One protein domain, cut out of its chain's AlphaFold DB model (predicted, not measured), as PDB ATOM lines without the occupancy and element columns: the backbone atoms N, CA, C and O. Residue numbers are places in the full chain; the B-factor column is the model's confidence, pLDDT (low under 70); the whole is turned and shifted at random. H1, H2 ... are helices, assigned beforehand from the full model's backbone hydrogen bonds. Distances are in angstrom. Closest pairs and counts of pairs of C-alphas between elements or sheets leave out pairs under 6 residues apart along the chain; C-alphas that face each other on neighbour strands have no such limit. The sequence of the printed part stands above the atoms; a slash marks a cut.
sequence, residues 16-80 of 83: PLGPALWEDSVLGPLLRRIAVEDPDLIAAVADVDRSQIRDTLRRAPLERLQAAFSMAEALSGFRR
ATOM      1  N   PRO A  16     362.472 269.473 181.613       76.06
ATOM      2  CA  PRO A  16     362.195 270.886 181.779       76.06
ATOM      3  C   PRO A  16     360.789 271.218 181.279       76.06
ATOM      4  O   PRO A  16     360.192 270.489 180.479       76.06
ATOM      5  N   LEU A  17     360.262 272.348 181.753       82.56
ATOM      6  CA  LEU A  17     359.001 272.887 181.258       82.56
ATOM      7  C   LEU A  17     359.044 272.979 179.730       82.56
ATOM      8  O   LEU A  17     359.947 273.592 179.158       82.56
ATOM      9  N   GLY A  18     358.064 272.351 179.077       84.06
ATOM     10  CA  GLY A  18     357.998 272.311 177.621       84.06
ATOM     11  C   GLY A  18     357.948 273.723 177.020       84.06
ATOM     12  O   GLY A  18     357.272 274.585 177.585       84.06
ATOM     13  N   PRO A  19     358.582 273.972 175.857       87.56
ATOM     14  CA  PRO A  19     358.638 275.304 175.244       87.56
ATOM     15  C   PRO A  19     357.262 275.951 175.048       87.56
ATOM     16  O   PRO A  19     357.105 277.145 175.262       87.56
ATOM     17  N   ALA A  20     356.241 275.154 174.723       91.81
ATOM     18  CA  ALA A  20     354.877 275.635 174.521       91.81
ATOM     19  C   ALA A  20     354.264 276.305 175.765       91.81
ATOM     20  O   ALA A  20     353.433 277.194 175.618       91.81
ATOM     21  N   LEU A  21     354.679 275.925 176.980       90.50
ATOM     22  CA  LEU A  21     354.174 276.539 178.215       90.50
ATOM     23  C   LEU A  21     354.645 277.990 178.375       90.50
ATOM     24  O   LEU A  21     353.945 278.799 178.974       90.50
ATOM     25  N   TRP A  22     355.810 278.329 177.820       92.88
ATOM     26  CA  TRP A  22     356.368 279.685 177.856       92.88
ATOM     27  C   TRP A  22     355.685 280.647 176.882       92.88
ATOM     28  O   TRP A  22     355.754 281.869 177.068       92.88
ATOM     29  N   GLU A  23     355.033 280.085 175.865       95.62
ATOM     30  CA  GLU A  23     354.271 280.794 174.836       95.62
ATOM     31  C   GLU A  23     352.757 280.791 175.119       95.62
ATOM     32  O   GLU A  23     351.988 281.430 174.403       95.62
ATOM     33  N   ASP A  24     352.314 280.099 176.171       96.38
ATOM     34  CA  ASP A  24     350.922 280.108 176.612       96.38
ATOM     35  C   ASP A  24     350.524 281.504 177.126       96.38
ATOM     36  O   ASP A  24     351.249 282.133 177.903       96.38
ATOM     37  N   SER A  25     349.358 282.000 176.702       96.00
ATOM     38  CA  SER A  25     348.911 283.367 176.999       96.00
ATOM     39  C   SER A  25     348.577 283.604 178.474       96.00
ATOM     40  O   SER A  25     348.550 284.754 178.915       96.00
ATOM     41  N   VAL A  26     348.338 282.538 179.238       94.38
ATOM     42  CA  VAL A  26     348.014 282.588 180.665       94.38
ATOM     43  C   VAL A  26     349.241 282.226 181.498       94.38
ATOM     44  O   VAL A  26     349.597 282.951 182.427       94.38
ATOM     45  N   LEU A  27     349.907 281.119 181.169       93.62
ATOM     46  CA  LEU A  27     351.020 280.581 181.951       93.62
ATOM     47  C   LEU A  27     352.349 281.272 181.637       93.62
ATOM     48  O   LEU A  27     353.152 281.475 182.547       93.62
ATOM     49  N   GLY A  28     352.583 281.677 180.389       95.12
ATOM     50  CA  GLY A  28     353.839 282.277 179.940       95.12
ATOM     51  C   GLY A  28     354.273 283.501 180.759       95.12
ATOM     52  O   GLY A  28     355.418 283.532 181.221       95.12
ATOM     53  N   PRO A  29     353.394 284.496 181.012       97.19
ATOM     54  CA  PRO A  29     353.726 285.644 181.856       97.19
ATOM     55  C   PRO A  29     354.109 285.253 183.289       97.19
ATOM     56  O   PRO A  29     355.064 285.799 183.841       97.19
ATOM     57  N   LEU A  30     353.402 284.282 183.879       95.12
ATOM     58  CA  LEU A  30     353.697 283.786 185.222       95.12
ATOM     59  C   LEU A  30     355.047 283.062 185.261       95.12
ATOM     60  O   LEU A  30     355.853 283.337 186.143       95.12
ATOM     61  N   LEU A  31     355.323 282.187 184.293       94.88
ATOM     62  CA  LEU A  31     356.592 281.461 184.214       94.88
ATOM     63  C   LEU A  31     357.783 282.408 184.055       94.88
ATOM     64  O   LEU A  31     358.793 282.230 184.728       94.88
ATOM     65  N   ARG A  32     357.662 283.455 183.228       95.69
ATOM     66  CA  ARG A  32     358.711 284.482 183.080       95.69
ATOM     67  C   ARG A  32     358.922 285.274 184.367       95.69
ATOM     68  O   ARG A  32     360.059 285.597 184.691       95.69
ATOM     69  N   ARG A  33     357.847 285.562 185.104       96.62
ATOM     70  CA  ARG A  33     357.934 286.218 186.412       96.62
ATOM     71  C   ARG A  33     358.652 285.333 187.432       96.62
ATOM     72  O   ARG A  33     359.609 285.787 188.046       96.62
ATOM     73  N   ILE A  34     358.242 284.070 187.554       95.38
ATOM     74  CA  ILE A  34     358.874 283.102 188.460       95.38
ATOM     75  C   ILE A  34     360.345 282.902 188.088       95.38
ATOM     76  O   ILE A  34     361.186 282.887 188.970       95.38
ATOM     77  N   ALA A  35     360.693 282.846 186.800       94.19
ATOM     78  CA  ALA A  35     362.084 282.690 186.368       94.19
ATOM     79  C   ALA A  35     363.022 283.804 186.871       94.19
ATOM     80  O   ALA A  35     364.226 283.583 186.971       94.19
ATOM     81  N   VAL A  36     362.483 284.993 187.162       96.31
ATOM     82  CA  VAL A  36     363.233 286.126 187.722       96.31
ATOM     83  C   VAL A  36     363.170 286.137 189.249       96.31
ATOM     84  O   VAL A  36     364.174 286.420 189.895       96.31
ATOM     85  N   GLU A  37     361.993 285.872 189.822       97.44
ATOM     86  CA  GLU A  37     361.758 285.970 191.268       97.44
ATOM     87  C   GLU A  37     362.288 284.753 192.046       97.44
ATOM     88  O   GLU A  37     362.788 284.915 193.156       97.44
ATOM     89  N   ASP A  38     362.182 283.556 191.468       95.81
ATOM     90  CA  ASP A  38     362.548 282.274 192.072       95.81
ATOM     91  C   ASP A  38     362.877 281.224 190.980       95.81
ATOM     92  O   ASP A  38     362.038 280.391 190.609       95.81
ATOM     93  N   PRO A  39     364.095 281.262 190.405       91.50
ATOM     94  CA  PRO A  39     364.512 280.299 189.388       91.50
ATOM     95  C   PRO A  39     364.614 278.860 189.925       91.50
ATOM     96  O   PRO A  39     364.450 277.913 189.148       91.50
ATOM     97  N   ASP A  40     364.827 278.682 191.232       91.94
ATOM     98  CA  ASP A  40     364.938 277.364 191.863       91.94
ATOM     99  C   ASP A  40     363.597 276.629 191.844       91.94
ATOM    100  O   ASP A  40     363.561 275.415 191.642       91.94
ATOM    101  N   LEU A  41     362.476 277.350 191.947       90.00
ATOM    102  CA  LEU A  41     361.147 276.763 191.774       90.00
ATOM    103  C   LEU A  41     360.967 276.139 190.379       90.00
ATOM    104  O   LEU A  41     360.379 275.063 190.250       90.00
ATOM    105  N   ILE A  42     361.489 276.772 189.324       89.25
ATOM    106  CA  ILE A  42     361.431 276.215 187.962       89.25
ATOM    107  C   ILE A  42     362.309 274.970 187.845       89.25
ATOM    108  O   ILE A  42     361.869 273.975 187.260       89.25
ATOM    109  N   ALA A  43     363.515 275.009 188.415       86.38
ATOM    110  CA  ALA A  43     364.412 273.858 188.450       86.38
ATOM    111  C   ALA A  43     363.774 272.678 189.203       86.38
ATOM    112  O   ALA A  43     363.688 271.575 188.667       86.38
ATOM    113  N   ALA A  44     363.191 272.932 190.375       86.69
ATOM    114  CA  ALA A  44     362.503 271.918 191.168       86.69
ATOM    115  C   ALA A  44     361.329 271.275 190.409       86.69
ATOM    116  O   ALA A  44     361.106 270.070 190.506       86.69
ATOM    117  N   VAL A  45     360.580 272.052 189.619       84.44
ATOM    118  CA  VAL A  45     359.501 271.512 188.775       84.44
ATOM    119  C   VAL A  45     360.049 270.680 187.608       84.44
ATOM    120  O   VAL A  45     359.418 269.689 187.217       84.44
ATOM    121  N   ALA A  46     361.198 271.050 187.038       82.44
ATOM    122  CA  ALA A  46     361.869 270.254 186.007       82.44
ATOM    123  C   ALA A  46     362.325 268.886 186.554       82.44
ATOM    124  O   ALA A  46     362.161 267.871 185.874       82.44
ATOM    125  N   ASP A  47     362.754 268.859 187.816       82.81
ATOM    126  CA  ASP A  47     363.215 267.673 188.547       82.81
ATOM    127  C   ASP A  47     362.082 266.770 189.069       82.81
ATOM    128  O   ASP A  47     362.327 265.767 189.739       82.81
ATOM    129  N   VAL A  48     360.816 267.059 188.752       82.81
ATOM    130  CA  VAL A  48     359.715 266.142 189.084       82.81
ATOM    131  C   VAL A  48     359.746 264.922 188.161       82.81
ATOM    132  O   VAL A  48     359.575 265.045 186.942       82.81
ATOM    133  N   ASP A  49     359.873 263.732 188.758       82.19
ATOM    134  CA  ASP A  49     359.725 262.450 188.066       82.19
ATOM    135  C   ASP A  49     358.294 262.288 187.527       82.19
ATOM    136  O   ASP A  49     357.314 262.240 188.276       82.19
ATOM    137  N   ARG A  50     358.169 262.194 186.200       81.56
ATOM    138  CA  ARG A  50     356.888 261.998 185.500       81.56
ATOM    139  C   ARG A  50     356.747 260.599 184.890       81.56
ATOM    140  O   ARG A  50     355.824 260.375 184.099       81.56
ATOM    141  N   SER A  51     357.623 259.657 185.243       81.06
ATOM    142  CA  SER A  51     357.637 258.276 184.738       81.06
ATOM    143  C   SER A  51     356.280 257.589 184.888       81.06
ATOM    144  O   SER A  51     355.718 257.108 183.906       81.06
ATOM    145  N   GLN A  52     355.680 257.655 186.079       81.81
ATOM    146  CA  GLN A  52     354.403 257.003 186.380       81.81
ATOM    147  C   GLN A  52     353.261 257.480 185.479       81.81
ATOM    148  O   GLN A  52     352.468 256.670 184.992       81.81
ATOM    149  N   ILE A  53     353.185 258.790 185.219       84.06
ATOM    150  CA  ILE A  53     352.164 259.369 184.339       84.06
ATOM    151  C   ILE A  53     352.378 258.859 182.912       84.06
ATOM    152  O   ILE A  53     351.439 258.373 182.281       84.06
ATOM    153  N   ARG A  54     353.615 258.913 182.407       82.56
ATOM    154  CA  ARG A  54     353.942 258.488 181.037       82.56
ATOM    155  C   ARG A  54     353.696 256.999 180.831       82.56
ATOM    156  O   ARG A  54     353.059 256.618 179.850       82.56
ATOM    157  N   ASP A  55     354.149 256.170 181.759       85.19
ATOM    158  CA  ASP A  55     353.971 254.722 181.696       85.19
ATOM    159  C   ASP A  55     352.500 254.332 181.777       85.19
ATOM    160  O   ASP A  55     352.070 253.406 181.090       85.19
ATOM    161  N   THR A  56     351.705 255.072 182.550       87.69
ATOM    162  CA  THR A  56     350.252 254.885 182.587       87.69
ATOM    163  C   THR A  56     349.606 255.287 181.260       87.69
ATOM    164  O   THR A  56     348.770 254.551 180.739       87.69
ATOM    165  N   LEU A  57     350.000 256.419 180.670       88.00
ATOM    166  CA  LEU A  57     349.430 256.906 179.407       88.00
ATOM    167  C   LEU A  57     349.779 256.027 178.197       88.00
ATOM    168  O   LEU A  57     348.983 255.962 177.260       88.00
ATOM    169  N   ARG A  58     350.910 255.313 178.220       89.88
ATOM    170  CA  ARG A  58     351.298 254.350 177.169       89.88
ATOM    171  C   ARG A  58     350.451 253.075 177.149       89.88
ATOM    172  O   ARG A  58     350.409 252.400 176.127       89.88
ATOM    173  N   ARG A  59     349.794 252.740 178.260       92.62
ATOM    174  CA  ARG A  59     348.964 251.537 178.394       92.62
ATOM    175  C   ARG A  59     347.587 251.736 177.774       92.62
ATOM    176  O   ARG A  59     347.036 252.844 177.819       92.62
ATOM    177  N   ALA A  60     346.997 250.653 177.279       96.12
ATOM    178  CA  ALA A  60     345.597 250.620 176.881       96.12
ATOM    179  C   ALA A  60     344.680 250.831 178.104       96.12
ATOM    180  O   ALA A  60     345.068 250.513 179.232       96.12
ATOM    181  N   PRO A  61     343.444 251.339 177.930       94.56
ATOM    182  CA  PRO A  61     342.557 251.643 179.055       94.56
ATOM    183  C   PRO A  61     342.361 250.484 180.045       94.56
ATOM    184  O   PRO A  61     342.409 250.697 181.255       94.56
ATOM    185  N   LEU A  62     342.203 249.251 179.546       96.75
ATOM    186  CA  LEU A  62     342.007 248.077 180.401       96.75
ATOM    187  C   LEU A  62     343.261 247.726 181.218       96.75
ATOM    188  O   LEU A  62     343.160 247.384 182.394       96.75
ATOM    189  N   GLU A  63     344.444 247.875 180.628       95.12
ATOM    190  CA  GLU A  63     345.727 247.634 181.299       95.12
ATOM    191  C   GLU A  63     345.985 248.658 182.414       95.12
ATOM    192  O   GLU A  63     346.570 248.327 183.448       95.12
ATOM    193  N   ARG A  64     345.522 249.906 182.240       93.19
ATOM    194  CA  ARG A  64     345.569 250.930 183.299       93.19
ATOM    195  C   ARG A  64     344.722 250.511 184.495       93.19
ATOM    196  O   ARG A  64     345.183 250.617 185.628       93.19
ATOM    197  N   LEU A  65     343.509 250.014 184.240       93.19
ATOM    198  CA  LEU A  65     342.595 249.557 185.284       93.19
ATOM    199  C   LEU A  65     343.180 248.365 186.051       93.19
ATOM    200  O   LEU A  65     343.218 248.388 187.277       93.19
ATOM    201  N   GLN A  66     343.691 247.360 185.336       94.88
ATOM    202  CA  GLN A  66     344.344 246.196 185.946       94.88
ATOM    203  C   GLN A  66     345.525 246.609 186.829       94.88
ATOM    204  O   GLN A  66     345.610 246.195 187.982       94.88
ATOM    205  N   ALA A  67     346.396 247.489 186.329       89.50
ATOM    206  CA  ALA A  67     347.528 247.990 187.098       89.50
ATOM    207  C   ALA A  67     347.107 248.774 188.349       89.50
ATOM    208  O   ALA A  67     347.739 248.637 189.397       89.50
ATOM    209  N   ALA A  68     346.038 249.571 188.256       89.94
ATOM    210  CA  ALA A  68     345.489 250.293 189.396       89.94
ATOM    211  C   ALA A  68     344.962 249.334 190.476       89.94
ATOM    212  O   ALA A  68     345.258 249.536 191.652       89.94
ATOM    213  N   PHE A  69     344.257 248.264 190.088       92.62
ATOM    214  CA  PHE A  69     343.811 247.226 191.026       92.62
ATOM    215  C   PHE A  69     344.987 246.527 191.710       92.62
ATOM    216  O   PHE A  69     345.018 246.472 192.936       92.62
ATOM    217  N   SER A  70     345.992 246.075 190.952       89.50
ATOM    218  CA  SER A  70     347.176 245.429 191.534       89.50
ATOM    219  C   SER A  70     347.930 246.348 192.500       89.50
ATOM    220  O   SER A  70     348.410 245.906 193.543       89.50
ATOM    221  N   MET A  71     348.019 247.645 192.186       87.44
ATOM    222  CA  MET A  71     348.649 248.627 193.069       87.44
ATOM    223  C   MET A  71     347.816 248.882 194.332       87.44
ATOM    224  O   MET A  71     348.379 248.957 195.424       87.44
ATOM    225  N   ALA A  72     346.489 248.963 194.214       88.44
ATOM    226  CA  ALA A  72     345.590 249.104 195.357       88.44
ATOM    227  C   ALA A  72     345.663 247.889 196.298       88.44
ATOM    228  O   ALA A  72     345.757 248.064 197.513       88.44
ATOM    229  N   GLU A  73     345.691 246.671 195.752       88.88
ATOM    230  CA  GLU A  73     345.887 245.443 196.529       88.88
ATOM    231  C   GLU A  73     347.230 245.453 197.265       88.88
ATOM    232  O   GLU A  73     347.260 245.255 198.482       88.88
ATOM    233  N   ALA A  74     348.326 245.776 196.572       86.06
ATOM    234  CA  ALA A  74     349.643 245.889 197.192       86.06
ATOM    235  C   ALA A  74     349.644 246.900 198.356       86.06
ATOM    236  O   ALA A  74     350.060 246.564 199.464       86.06
ATOM    237  N   LEU A  75     349.110 248.108 198.141       84.88
ATOM    238  CA  LEU A  75     349.008 249.158 199.164       84.88
ATOM    239  C   LEU A  75     348.121 248.750 200.348       84.88
ATOM    240  O   LEU A  75     348.451 249.050 201.497       84.88
ATOM    241  N   SER A  76     347.030 248.027 200.097       80.88
ATOM    242  CA  SER A  76     346.172 247.490 201.159       80.88
ATOM    243  C   SER A  76     346.904 246.470 202.041       80.88
ATOM    244  O   SER A  76     346.674 246.433 203.252       80.88
ATOM    245  N   GLY A  77     347.840 245.707 201.465       69.75
ATOM    246  CA  GLY A  77     348.712 244.784 202.190       69.75
ATOM    247  C   GLY A  77     349.699 245.497 203.120       69.75
ATOM    248  O   GLY A  77     349.935 245.032 204.234       69.75
ATOM    249  N   PHE A  78     350.202 246.670 202.719       64.00
ATOM    250  CA  PHE A  78     351.098 247.502 203.538       64.00
ATOM    251  C   PHE A  78     350.398 248.221 204.703       64.00
ATOM    252  O   PHE A  78     351.067 248.704 205.613       64.00
ATOM    253  N   ARG A  79     349.058 248.260 204.737       57.56
ATOM    254  CA  ARG A  79     348.284 248.887 205.826       57.56
ATOM    255  C   ARG A  79     348.324 248.087 207.143       57.56
ATOM    256  O   ARG A  79     347.795 248.544 208.151       57.56
ATOM    257  N   ARG A  80     348.940 246.900 207.155       59.25
ATOM    258  CA  ARG A  80     349.081 246.035 208.337       59.25
ATOM    259  C   ARG A  80     350.446 246.199 209.009       59.25
ATOM    260  O   ARG A  80     351.241 245.269 209.044       59.25
TER     261      ARG A  80
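What this domain is: This is residues 16 to 80 of the 83 residues of an uncharacterized protein of Sorangium cellulosum (UniProt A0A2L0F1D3). From its first residue the printed part makes a hook of H1, H2 and H3, strung by residues 47 to 50 to an open V of H4 and the longer H5. Its 65 residues hold five named helices, H1 to H5 in order, and no named strand: all helix. It is extended, with a radius of gyration of the C-alphas of 17.7 A, and spans 46 by 30 by 16 A, only just flat.

Where its parts are: Find C-alpha 19 at (358.638, 275.304, 175.244), where H1, residues 19 to 22, begins. H2 follows at 27 to 37, 15.2 A long, then H3 at 39 to 46 and H4 at 51 to 58. H5, 61 to 78, runs 26.3 A to C-alpha 78 at (351.098, 247.502, 203.538).

How they stand to each other: H1 and H2 touch only at the corner, closest at the C-alphas of Trp 22 and Gly 28, 4.2 A. H2 and H3 only just touch, only at the corner, with 3 pairs of C-alphas within 8 A, the closest Ala 35 and Ile 42, 6.7 A; their steep tilt is 50 degrees, opposite ways. H3 and H4 are apart. H4 and H5 are close but not clearly touching, closest at C-alphas Thr 56 and Arg 64, 6.2 A; their shallow tilt of 34.8 degrees, opposite ways, is only just short of steep. Every O i to N i+4 pair is within hydrogen-bond range in H3, H4 and H5, and 6 of 7 in H2; H1 is too short for one.

The domain as a whole: The C-alphas farthest apart, Ser 25 and Arg 80, are 48.7 A apart. The printed part has no cut, the four links between helices are tight, and residues 77 to 80 have pLDDT under 70.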